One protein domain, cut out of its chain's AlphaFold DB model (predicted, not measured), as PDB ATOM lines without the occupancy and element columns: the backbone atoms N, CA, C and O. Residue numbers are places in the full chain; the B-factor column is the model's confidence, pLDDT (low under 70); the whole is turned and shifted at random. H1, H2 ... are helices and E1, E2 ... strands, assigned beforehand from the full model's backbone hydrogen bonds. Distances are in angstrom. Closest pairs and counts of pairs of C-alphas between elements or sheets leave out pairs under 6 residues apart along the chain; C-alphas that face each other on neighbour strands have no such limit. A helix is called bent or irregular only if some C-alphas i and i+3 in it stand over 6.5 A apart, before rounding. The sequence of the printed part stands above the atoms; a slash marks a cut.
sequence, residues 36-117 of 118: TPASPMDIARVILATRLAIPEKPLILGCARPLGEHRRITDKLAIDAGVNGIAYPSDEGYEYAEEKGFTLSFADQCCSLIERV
ATOM      1  N   THR A  36     109.932  91.327  63.611       95.56
ATOM      2  CA  THR A  36     110.769  90.615  64.580       95.56
ATOM      3  C   THR A  36     111.924  91.514  65.043       95.56
ATOM      4  O   THR A  36     112.694  91.990  64.204       95.56
ATOM      5  N   PRO A  37     112.082  91.760  66.357       95.69
ATOM      6  CA  PRO A  37     113.196  92.543  66.872       95.69
ATOM      7  C   PRO A  37     114.525  91.788  66.738       95.69
ATOM      8  O   PRO A  37     114.563  90.562  66.638       95.69
ATOM      9  N   ALA A  38     115.634  92.529  66.781       96.44
ATOM     10  CA  ALA A  38     116.969  91.939  66.815       96.44
ATOM     11  C   ALA A  38     117.145  91.028  68.044       96.44
ATOM     12  O   ALA A  38     116.585  91.291  69.113       96.44
ATOM     13  N   SER A  39     117.947  89.969  67.908       97.69
ATOM     14  CA  SER A  39     118.240  89.078  69.034       97.69
ATOM     15  C   SER A  39     119.038  89.809  70.129       97.69
ATOM     16  O   SER A  39     119.772  90.755  69.818       97.69
ATOM     17  N   PRO A  40     118.978  89.364  71.400       98.38
ATOM     18  CA  PRO A  40     119.819  89.917  72.466       98.38
ATOM     19  C   PRO A  40     121.312  89.923  72.112       98.38
ATOM     20  O   PRO A  40     122.021  90.889  72.384       98.38
ATOM     21  N   MET A  41     121.781  88.874  71.430       98.31
ATOM     22  CA  MET A  41     123.167  88.762  70.972       98.31
ATOM     23  C   MET A  41     123.512  89.797  69.893       98.31
ATOM     24  O   MET A  41     124.604  90.360  69.904       98.31
ATOM     25  N   ASP A  42     122.599  90.084  68.964       97.88
ATOM     26  CA  ASP A  42     122.829  91.121  67.955       97.88
ATOM     27  C   ASP A  42     122.884  92.518  68.575       97.88
ATOM     28  O   ASP A  42     123.736  93.319  68.193       97.88
ATOM     29  N   ILE A  43     122.045  92.785  69.577       98.25
ATOM     30  CA  ILE A  43     122.086  94.035  70.347       98.25
ATOM     31  C   ILE A  43     123.416  94.146  71.100       98.25
ATOM     32  O   ILE A  43     124.089  95.172  71.009       98.25
ATOM     33  N   ALA A  44     123.856  93.075  71.764       98.50
ATOM     34  CA  ALA A  44     125.137  93.035  72.465       98.50
ATOM     35  C   ALA A  44     126.331  93.291  71.532       98.50
ATOM     36  O   ALA A  44     127.252  94.019  71.892       98.50
ATOM     37  N   ARG A  45     126.296  92.771  70.296       98.31
ATOM     38  CA  ARG A  45     127.317  93.065  69.272       98.31
ATOM     39  C   ARG A  45     127.374  94.550  68.926       98.31
ATOM     40  O   ARG A  45     128.468  95.078  68.747       98.31
ATOM     41  N   VAL A  46     126.227  95.223  68.838       98.31
ATOM     42  CA  VAL A  46     126.168  96.674  68.590       98.31
ATOM     43  C   VAL A  46     126.724  97.449  69.781       98.31
ATOM     44  O   VAL A  46     127.510  98.373  69.581       98.31
ATOM     45  N   ILE A  47     126.378  97.053  71.009       98.62
ATOM     46  CA  ILE A  47     126.907  97.663  72.238       98.62
ATOM     47  C   ILE A  47     128.430  97.516  72.286       98.62
ATOM     48  O   ILE A  47     129.130  98.516  72.415       98.62
ATOM     49  N   LEU A  48     128.948  96.302  72.092       98.50
ATOM     50  CA  LEU A  48     130.383  96.031  72.091       98.50
ATOM     51  C   LEU A  48     131.105  96.831  71.001       98.50
ATOM     52  O   LEU A  48     132.122  97.468  71.266       98.50
ATOM     53  N   ALA A  49     130.567  96.850  69.778       98.19
ATOM     54  CA  ALA A  49     131.133  97.640  68.690       98.19
ATOM     55  C   ALA A  49     131.148  99.144  69.021       98.19
ATOM     56  O   ALA A  49     132.117  99.834  68.709       98.19
ATOM     57  N   THR A  50     130.104  99.641  69.687       98.19
ATOM     58  CA  THR A  50     130.017 101.033  70.144       98.19
ATOM     59  C   THR A  50     131.049 101.326  71.232       98.19
ATOM     60  O   THR A  50     131.770 102.313  71.113       98.19
ATOM     61  N   ARG A  51     131.191 100.452  72.238       98.12
ATOM     62  CA  ARG A  51     132.212 100.574  73.289       98.12
ATOM     63  C   ARG A  51     133.619 100.614  72.698       98.12
ATOM     64  O   ARG A  51     134.419 101.446  73.098       98.12
ATOM     65  N   LEU A  52     133.919  99.754  71.726       97.44
ATOM     66  CA  LEU A  52     135.234  99.724  71.080       97.44
ATOM     67  C   LEU A  52     135.508 100.975  70.234       97.44
ATOM     68  O   LEU A  52     136.642 101.439  70.174       97.44
ATOM     69  N   ALA A  53     134.486 101.519  69.571       96.69
ATOM     70  CA  ALA A  53     134.631 102.709  68.737       96.69
ATOM     71  C   ALA A  53     134.677 104.018  69.542       96.69
ATOM     72  O   ALA A  53     135.278 104.988  69.084       96.69
ATOM     73  N   ILE A  54     134.021 104.061  70.705       96.75
ATOM     74  CA  ILE A  54     133.865 105.257  71.543       96.75
ATOM     75  C   ILE A  54     134.164 104.883  73.013       96.75
ATOM     76  O   ILE A  54     133.261 104.881  73.852       96.75
ATOM     77  N   PRO A  55     135.421 104.523  73.342       96.00
ATOM     78  CA  PRO A  55     135.761 103.897  74.623       96.00
ATOM     79  C   PRO A  55     135.568 104.809  75.836       96.00
ATOM     80  O   PRO A  55     135.102 104.334  76.867       96.00
ATOM     81  N   GLU A  56     135.845 106.105  75.697       94.25
ATOM     82  CA  GLU A  56     135.885 107.057  76.819       94.25
ATOM     83  C   GLU A  56     134.525 107.667  77.179       94.25
ATOM     84  O   GLU A  56     134.417 108.421  78.144       94.25
ATOM     85  N   LYS A  57     133.476 107.413  76.387       95.38
ATOM     86  CA  LYS A  57     132.167 108.039  76.609       95.38
ATOM     87  C   LYS A  57     131.230 107.103  77.378       95.38
ATOM     88  O   LYS A  57     131.273 105.885  77.160       95.38
ATOM     89  N   PRO A  58     130.349 107.650  78.234       96.50
ATOM     90  CA  PRO A  58     129.245 106.900  78.810       96.50
ATOM     91  C   PRO A  58     128.438 106.172  77.733       96.50
ATOM     92  O   PRO A  58     127.983 106.795  76.774       96.50
ATOM     93  N   LEU A  59     128.248 104.864  77.896       97.75
ATOM     94  CA  LEU A  59     127.435 104.027  77.012       97.75
ATOM     95  C   LEU A  59     126.295 103.406  77.807       97.75
ATOM     96  O   LEU A  59     126.541 102.638  78.735       97.75
ATOM     97  N   ILE A  60     125.060 103.709  77.425       97.81
ATOM     98  CA  ILE A  60     123.862 103.291  78.151       97.81
ATOM     99  C   ILE A  60     122.989 102.401  77.272       97.81
ATOM    100  O   ILE A  60     122.726 102.729  76.113       97.81
ATOM    101  N   LEU A  61     122.478 101.308  77.840       98.25
ATOM    102  CA  LEU A  61     121.347 100.590  77.254       98.25
ATOM    103  C   LEU A  61     120.050 101.325  77.621       98.25
ATOM    104  O   LEU A  61     119.679 101.424  78.790       98.25
ATOM    105  N   GLY A  62     119.370 101.869  76.616       97.31
ATOM    106  CA  GLY A  62     118.161 102.668  76.779       97.31
ATOM    107  C   GLY A  62     116.926 101.869  77.216       97.31
ATOM    108  O   GLY A  62     116.923 100.639  77.316       97.31
ATOM    109  N   CYS A  63     115.838 102.598  77.479       94.19
ATOM    110  CA  CYS A  63     114.606 102.031  78.037       94.19
ATOM    111  C   CYS A  63     113.849 101.131  77.047       94.19
ATOM    112  O   CYS A  63     113.212 100.158  77.453       94.19
ATOM    113  N   ALA A  64     113.918 101.447  75.752       95.00
ATOM    114  CA  ALA A  64     113.250 100.687  74.709       95.00
ATOM    115  C   ALA A  64     114.038  99.411  74.384       95.00
ATOM    116  O   ALA A  64     115.164  99.477  73.885       95.00
ATOM    117  N   ARG A  65     113.425  98.264  74.693       95.94
ATOM    118  CA  ARG A  65     113.811  96.911  74.269       95.94
ATOM    119  C   ARG A  65     112.677  95.922  74.580       95.94
ATOM    120  O   ARG A  65     111.942  96.180  75.543       95.94
ATOM    121  N   PRO A  66     112.537  94.820  73.816       96.62
ATOM    122  CA  PRO A  66     111.498  93.817  74.045       96.62
ATOM    123  C   PRO A  66     111.460  93.317  75.492       96.62
ATOM    124  O   PRO A  66     112.488  93.238  76.160       96.62
ATOM    125  N   LEU A  67     110.258  93.015  75.985       95.44
ATOM    126  CA  LEU A  67     110.020  92.595  77.369       95.44
ATOM    127  C   LEU A  67     110.347  91.107  77.594       95.44
ATOM    128  O   LEU A  67     110.695  90.371  76.671       95.44
ATOM    129  N   GLY A  68     110.204  90.657  78.843       96.50
ATOM    130  CA  GLY A  68     110.325  89.248  79.215       96.50
ATOM    131  C   GLY A  68     111.754  88.722  79.106       96.50
ATOM    132  O   GLY A  68     112.711  89.417  79.441       96.50
ATOM    133  N   GLU A  69     111.897  87.482  78.640       97.62
ATOM    134  CA  GLU A  69     113.192  86.799  78.531       97.62
ATOM    135  C   GLU A  69     114.202  87.573  77.677       97.62
ATOM    136  O   GLU A  69     115.378  87.660  78.032       97.62
ATOM    137  N   HIS A  70     113.736  88.215  76.604       97.75
ATOM    138  CA  HIS A  70     114.591  89.029  75.744       97.75
ATOM    139  C   HIS A  70     115.277  90.155  76.530       97.75
ATOM    140  O   HIS A  70     116.499  90.297  76.439       97.75
ATOM    141  N   ARG A  71     114.528  90.887  77.371       98.12
ATOM    142  CA  ARG A  71     115.071  91.933  78.253       98.12
ATOM    143  C   ARG A  71     116.140  91.380  79.185       98.12
ATOM    144  O   ARG A  71     117.231  91.930  79.235       98.12
ATOM    145  N   ARG A  72     115.834  90.283  79.883       98.44
ATOM    146  CA  ARG A  72     116.726  89.673  80.884       98.44
ATOM    147  C   ARG A  72     118.065  89.276  80.278       98.44
ATOM    148  O   ARG A  72     119.116  89.566  80.837       98.44
ATOM    149  N   ILE A  73     118.028  88.632  79.112       98.62
ATOM    150  CA  ILE A  73     119.241  88.220  78.400       98.62
ATOM    151  C   ILE A  73     119.987  89.453  77.876       98.62
ATOM    152  O   ILE A  73     121.206  89.527  78.003       98.62
ATOM    153  N   THR A  74     119.268  90.431  77.316       98.75
ATOM    154  CA  THR A  74     119.876  91.663  76.793       98.75
ATOM    155  C   THR A  74     120.586  92.449  77.892       98.75
ATOM    156  O   THR A  74     121.692  92.918  77.657       98.75
ATOM    157  N   ASP A  75     120.003  92.553  79.088       98.62
ATOM    158  CA  ASP A  75     120.594  93.286  80.211       98.62
ATOM    159  C   ASP A  75     121.914  92.644  80.657       98.62
ATOM    160  O   ASP A  75     122.931  93.332  80.747       98.62
ATOM    161  N   LYS A  76     121.940  91.314  80.825       98.69
ATOM    162  CA  LYS A  76     123.166  90.573  81.176       98.69
ATOM    163  C   LYS A  76     124.255  90.723  80.115       98.69
ATOM    164  O   LYS A  76     125.399  91.037  80.435       98.69
ATOM    165  N   LEU A  77     123.892  90.565  78.842       98.75
ATOM    166  CA  LEU A  77     124.841  90.721  77.739       98.75
ATOM    167  C   LEU A  77     125.334  92.165  77.585       98.75
ATOM    168  O   LEU A  77     126.470  92.376  77.175       98.75
ATOM    169  N   ALA A  78     124.503  93.161  77.896       98.69
ATOM    170  CA  ALA A  78     124.903  94.560  77.870       98.69
ATOM    171  C   ALA A  78     125.935  94.871  78.961       98.69
ATOM    172  O   ALA A  78     126.914  95.562  78.677       98.69
ATOM    173  N   ILE A  79     125.749  94.320  80.169       98.56
ATOM    174  CA  ILE A  79     126.732  94.395  81.263       98.56
ATOM    175  C   ILE A  79     128.068  93.806  80.799       98.56
ATOM    176  O   ILE A  79     129.089  94.488  80.855       98.56
ATOM    177  N   ASP A  80     128.053  92.590  80.249       98.44
ATOM    178  CA  ASP A  80     129.264  91.943  79.729       98.44
ATOM    179  C   ASP A  80     129.906  92.718  78.562       98.44
ATOM    180  O   ASP A  80     131.127  92.721  78.408       98.44
ATOM    181  N   ALA A  81     129.102  93.402  77.743       98.25
ATOM    182  CA  ALA A  81     129.574  94.232  76.634       98.25
ATOM    183  C   ALA A  81     130.121  95.606  77.073       98.25
ATOM    184  O   ALA A  81     130.643  96.350  76.236       98.25
ATOM    185  N   GLY A  82     130.031  95.949  78.363       97.06
ATOM    186  CA  GLY A  82     130.655  97.138  78.940       97.06
ATOM    187  C   GLY A  82     129.802  98.406  78.877       97.06
ATOM    188  O   GLY A  82     130.346  99.495  78.654       97.06
ATOM    189  N   VAL A  83     128.480  98.305  79.049       98.00
ATOM    190  CA  VAL A  83     127.653  99.493  79.340       98.00
ATOM    191  C   VAL A  83     128.009 100.082  80.707       98.00
ATOM    192  O   VAL A  83     128.377  99.364  81.629       98.00
ATOM    193  N   ASN A  84     127.874 101.399  80.850       96.56
ATOM    194  CA  ASN A  84     127.999 102.085  82.140       96.56
ATOM    195  C   ASN A  84     126.671 102.150  82.899       96.56
ATOM    196  O   ASN A  84     126.656 102.472  84.080       96.56
ATOM    197  N   GLY A  85     125.555 101.883  82.225       96.31
ATOM    198  CA  GLY A  85     124.239 101.913  82.836       96.31
ATOM    199  C   GLY A  85     123.171 101.315  81.936       96.31
ATOM    200  O   GLY A  85     123.343 101.181  80.720       96.31
ATOM    201  N   ILE A  86     122.051 100.962  82.553       97.69
ATOM    202  CA  ILE A  86     120.876 100.407  81.888       97.69
ATOM    203  C   ILE A  86     119.658 101.165  82.405       97.69
ATOM    204  O   ILE A  86     119.474 101.308  83.609       97.69
ATOM    205  N   ALA A  87     118.815 101.654  81.501       96.88
ATOM    206  CA  ALA A  87     117.547 102.259  81.875       96.88
ATOM    207  C   ALA A  87     116.506 101.168  82.151       96.88
ATOM    208  O   ALA A  87     116.213 100.342  81.276       96.88
ATOM    209  N   TYR A  88     115.923 101.199  83.353       95.44
ATOM    210  CA  TYR A  88     114.954 100.210  83.835       95.44
ATOM    211  C   TYR A  88     115.439  98.763  83.592       95.44
ATOM    212  O   TYR A  88     114.836  98.047  82.779       95.44
ATOM    213  N   PRO A  89     116.573  98.346  84.190       96.12
ATOM    214  CA  PRO A  89     117.048  96.970  84.068       96.12
ATOM    215  C   PRO A  89     116.042  96.004  84.705       96.12
ATOM    216  O   PRO A  89     115.231  96.402  85.545       96.12
ATOM    217  N   SER A  90     116.051  94.746  84.269       97.50
ATOM    218  CA  SER A  90     115.311  93.690  84.958       97.50
ATOM    219  C   SER A  90     115.949  93.374  86.310       97.50
ATOM    220  O   SER A  90     117.123  93.679  86.530       97.50
ATOM    221  N   ASP A  91     115.195  92.718  87.194       97.50
ATOM    222  CA  ASP A  91     115.708  92.250  88.487       97.50
ATOM    223  C   ASP A  91     116.953  91.368  88.290       97.50
ATOM    224  O   ASP A  91     117.988  91.590  88.910       97.50
ATOM    225  N   GLU A  92     116.922  90.476  87.295       97.75
ATOM    226  CA  GLU A  92     118.067  89.630  86.943       97.75
ATOM    227  C   GLU A  92     119.256  90.417  86.373       97.75
ATOM    228  O   GLU A  92     120.373  89.907  86.357       97.75
ATOM    229  N   GLY A  93     119.028  91.620  85.840       97.81
ATOM    230  CA  GLY A  93     120.087  92.530  85.410       97.81
ATOM    231  C   GLY A  93     120.778  93.193  86.601       97.81
ATOM    232  O   GLY A  93     122.003  93.289  86.604       97.81
ATOM    233  N   TYR A  94     120.011  93.596  87.623       97.12
ATOM    234  CA  TYR A  94     120.565  94.109  88.881       97.12
ATOM    235  C   TYR A  94     121.407  93.050  89.590       97.12
ATOM    236  O   TYR A  94     122.586  93.286  89.842       97.12
ATOM    237  N   GLU A  95     120.829  91.870  89.824       98.12
ATOM    238  CA  GLU A  95     121.510  90.746  90.479       98.12
ATOM    239  C   GLU A  95     122.807  90.386  89.743       98.12
ATOM    240  O   GLU A  95     123.866  90.247  90.349       98.12
ATOM    241  N   TYR A  96     122.759  90.321  88.408       98.50
ATOM    242  CA  TYR A  96     123.934  89.989  87.606       98.50
ATOM    243  C   TYR A  96     125.040  91.047  87.680       98.50
ATOM    244  O   TYR A  96     126.222  90.707  87.659       98.50
ATOM    245  N   ALA A  97     124.687  92.332  87.762       98.12
ATOM    246  CA  ALA A  97     125.674  93.393  87.932       98.12
ATOM    247  C   ALA A  97     126.379  93.291  89.297       98.12
ATOM    248  O   ALA A  97     127.603  93.431  89.366       98.12
ATOM    249  N   GLU A  98     125.640  92.983  90.363       97.75
ATOM    250  CA  GLU A  98     126.211  92.753  91.695       97.75
ATOM    251  C   GLU A  98     127.105  91.505  91.725       97.75
ATOM    252  O   GLU A  98     128.227  91.567  92.226       97.75
ATOM    253  N   GLU A  99     126.671  90.397  91.112       98.12
ATOM    254  CA  GLU A  99     127.468  89.167  90.965       98.12
ATOM    255  C   GLU A  99     128.800  89.411  90.235       98.12
ATOM    256  O   GLU A  99     129.814  88.781  90.539       98.12
ATOM    257  N   LYS A 100     128.816  90.347  89.279       97.69
ATOM    258  CA  LYS A 100     130.023  90.777  88.553       97.69
ATOM    259  C   LYS A 100     130.910  91.737  89.348       97.69
ATOM    260  O   LYS A 100     131.988  92.090  88.871       97.69
ATOM    261  N   GLY A 101     130.491  92.139  90.547       97.62
ATOM    262  CA  GLY A 101     131.237  93.028  91.432       97.62
ATOM    263  C   GLY A 101     131.076  94.514  91.112       97.62
ATOM    264  O   GLY A 101     131.900  95.318  91.553       97.62
ATOM    265  N   PHE A 102     130.049  94.906  90.350       97.25
ATOM    266  CA  PHE A 102     129.763  96.319  90.115       97.25
ATOM    267  C   PHE A 102     129.091  96.959  91.333       97.25
ATOM    268  O   PHE A 102     128.251  96.358  91.997       97.25
ATOM    269  N   THR A 103     129.437  98.218  91.607       95.88
ATOM    270  CA  THR A 103     128.687  99.051  92.557       95.88
ATOM    271  C   THR A 103     127.536  99.726  91.827       95.88
ATOM    272  O   THR A 103     127.756 100.434  90.844       95.88
ATOM    273  N   LEU A 104     126.314  99.519  92.310       95.06
ATOM    274  CA  LEU A 104     125.121 100.103  91.712       95.06
ATOM    275  C   LEU A 104     124.945 101.563  92.147       95.06
ATOM    276  O   LEU A 104     125.039 101.887  93.332       95.06
ATOM    277  N   SER A 105     124.641 102.438  91.189       93.94
ATOM    278  CA  SER A 105     124.147 103.793  91.441       93.94
ATOM    279  C   SER A 105     122.848 104.018  90.674       93.94
ATOM    280  O   SER A 105     122.585 103.378  89.653       93.94
ATOM    281  N   PHE A 106     122.018 104.921  91.186       93.88
ATOM    282  CA  PHE A 106     120.696 105.192  90.639       93.88
ATOM    283  C   PHE A 106     120.577 106.678  90.326       93.88
ATOM    284  O   PHE A 106     120.933 107.522  91.146       93.88
ATOM    285  N   ALA A 107     120.050 106.984  89.142       92.81
ATOM    286  CA  ALA A 107     119.781 108.339  88.689       92.81
ATOM    287  C   ALA A 107     118.312 108.456  88.273       92.81
ATOM    288  O   ALA A 107     117.787 107.601  87.560       92.81
ATOM    289  N   ASP A 108     117.660 109.541  88.678       91.69
ATOM    290  CA  ASP A 108     116.267 109.873  88.359       91.69
ATOM    291  C   ASP A 108     116.147 110.723  87.080       91.69
ATOM    292  O   ASP A 108     115.238 111.536  86.921       91.69
ATOM    293  N   GLN A 109     117.088 110.543  86.154       89.88
ATOM    294  CA  GLN A 109     117.211 111.332  84.934       89.88
ATOM    295  C   GLN A 109     116.936 110.476  83.696       89.88
ATOM    296  O   GLN A 109     117.054 109.250  83.703       89.88
ATOM    297  N   CYS A 110     116.590 111.132  82.587       91.31
ATOM    298  CA  CYS A 110     116.491 110.449  81.301       91.31
ATOM    299  C   CYS A 110     117.852 109.843  80.921       91.31
ATOM    300  O   CYS A 110     118.880 110.492  81.080       91.31
ATOM    301  N   CYS A 111     117.859 108.643  80.331       91.94
ATOM    302  CA  CYS A 111     119.090 107.992  79.857       91.94
ATOM    303  C   CYS A 111     119.915 108.842  78.869       91.94
ATOM    304  O   CYS A 111     121.120 108.648  78.761       91.94
ATOM    305  N   SER A 112     119.281 109.801  78.188       89.94
ATOM    306  CA  SER A 112     119.945 110.774  77.304       89.94
ATOM    307  C   SER A 112     120.640 111.937  78.025       89.94
ATOM    308  O   SER A 112     121.262 112.751  77.355       89.94
ATOM    309  N   LEU A 113     120.508 112.033  79.352       92.12
ATOM    310  CA  LEU A 113     121.084 113.082  80.205       92.12
ATOM    311  C   LEU A 113     122.095 112.521  81.219       92.12
ATOM    312  O   LEU A 113     122.428 113.180  82.207       92.12
ATOM    313  N   ILE A 114     122.539 111.274  81.025       88.56
ATOM    314  CA  ILE A 114     123.362 110.552  82.000       88.56
ATOM    315  C   ILE A 114     124.735 111.199  82.219       88.56
ATOM    316  O   ILE A 114     125.314 111.067  83.290       88.56
ATOM    317  N   GLU A 115     125.244 111.931  81.227       87.06
ATOM    318  CA  GLU A 115     126.517 112.653  81.284       87.06
ATOM    319  C   GLU A 115     126.559 113.714  82.389       87.06
ATOM    320  O   GLU A 115     127.621 114.229  82.710       87.06
ATOM    321  N   ARG A 116     125.401 114.082  82.952       86.94
ATOM    322  CA  ARG A 116     125.302 115.022  84.076       86.94
ATOM    323  C   ARG A 116     125.509 114.354  85.433       86.94
ATOM    324  O   ARG A 116     125.555 115.056  86.440       86.94
ATOM    325  N   VAL A 117     125.539 113.023  85.462       82.81
ATOM    326  CA  VAL A 117     125.512 112.207  86.682       82.81
ATOM    327  C   VAL A 117     126.689 111.224  86.747       82.81
ATOM    328  O   VAL A 117     126.992 110.729  87.831       82.81
TER     329      VAL A 117
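What this domain is: This is residues 36 to 117 of the 118 residues of an uncharacterized protein of Thorarchaeota archaeon (strain OWC) (UniProt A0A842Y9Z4). Three helices make a curved layer, with H2 in the middle and H1 and H3 side by side with it, and this layer covers one side of a small core where the short strand E1 runs parallel to residues 85 to 86. The small helix H4 lies on the other side of E1 from H2, at the end of a long link from H3. The printed part has 82 residues, with four named helices and one named strand in the order H1, E1, H2, H3, H4, and its class is mostly helix. It is compact, with a radius of gyration of the C-alphas of 12.1 A, and rounded, spanning 34 by 28 by 24 A.

Where its parts are: H1 covers residues 40 to 53, from C-alpha 40 at (119.819, 89.917, 72.466), and is 19.9 A long from first to last C-alpha. E1 covers residues 59 to 61, 7.0 A. H2 covers residues 69 to 80, 16.9 A, beginning at C-alpha 69 at (113.192, 86.799, 78.531). H3 covers residues 91 to 99, 12.4 A. H4 covers residues 111 to 116, 10.3 A, and ends at C-alpha 116 at (125.302, 115.022, 84.076). H4 is irregular: C-alphas 112 and 115 are 7.9 A apart.

How they stand to each other: H1 and H2 touch, and their closest C-alphas, those of Pro 40 and Thr 74, are 4.7 A apart. They run the same way at a shallow tilt of 25 degrees. H2 and H3 touch, with the C-alphas of Asp 75 and Gly 93 closest at 5.3 A. They also run the same way, at a shallow tilt of 24 degrees. H1 and H3 are apart. E1 pairs with no named strand, but its residues 60 to 61 pair with residues 85 to 86, parallel. The closest C-alphas of E1 and H1 are those of Arg 51 and Leu 59, 7.0 A apart; those of E1 and H2 are Leu 61 and Ala 78, also 7.0 A. The closest C-alphas of E1 and H4 are those of Ile 60 and Cys 111, 6.9 A apart. H4 is apart from H1, H2 and H3. In H1, H2 and H3 every O i to N i+4 pair is within hydrogen-bond range; in H4 0 of 2 are, beside 1 of 3 O i to N i+3 pairs.

The domain as a whole: The two C-alphas farthest apart are those of Thr 36 and Arg 116, 34.5 A. The printed part has no cut. The link from H3 to H4, 11 residues, is long, and the link from H1 to E1 is tight. The mean pLDDT of the printed part is 96.2, that of H4 is 89, and no printed residue is under 70.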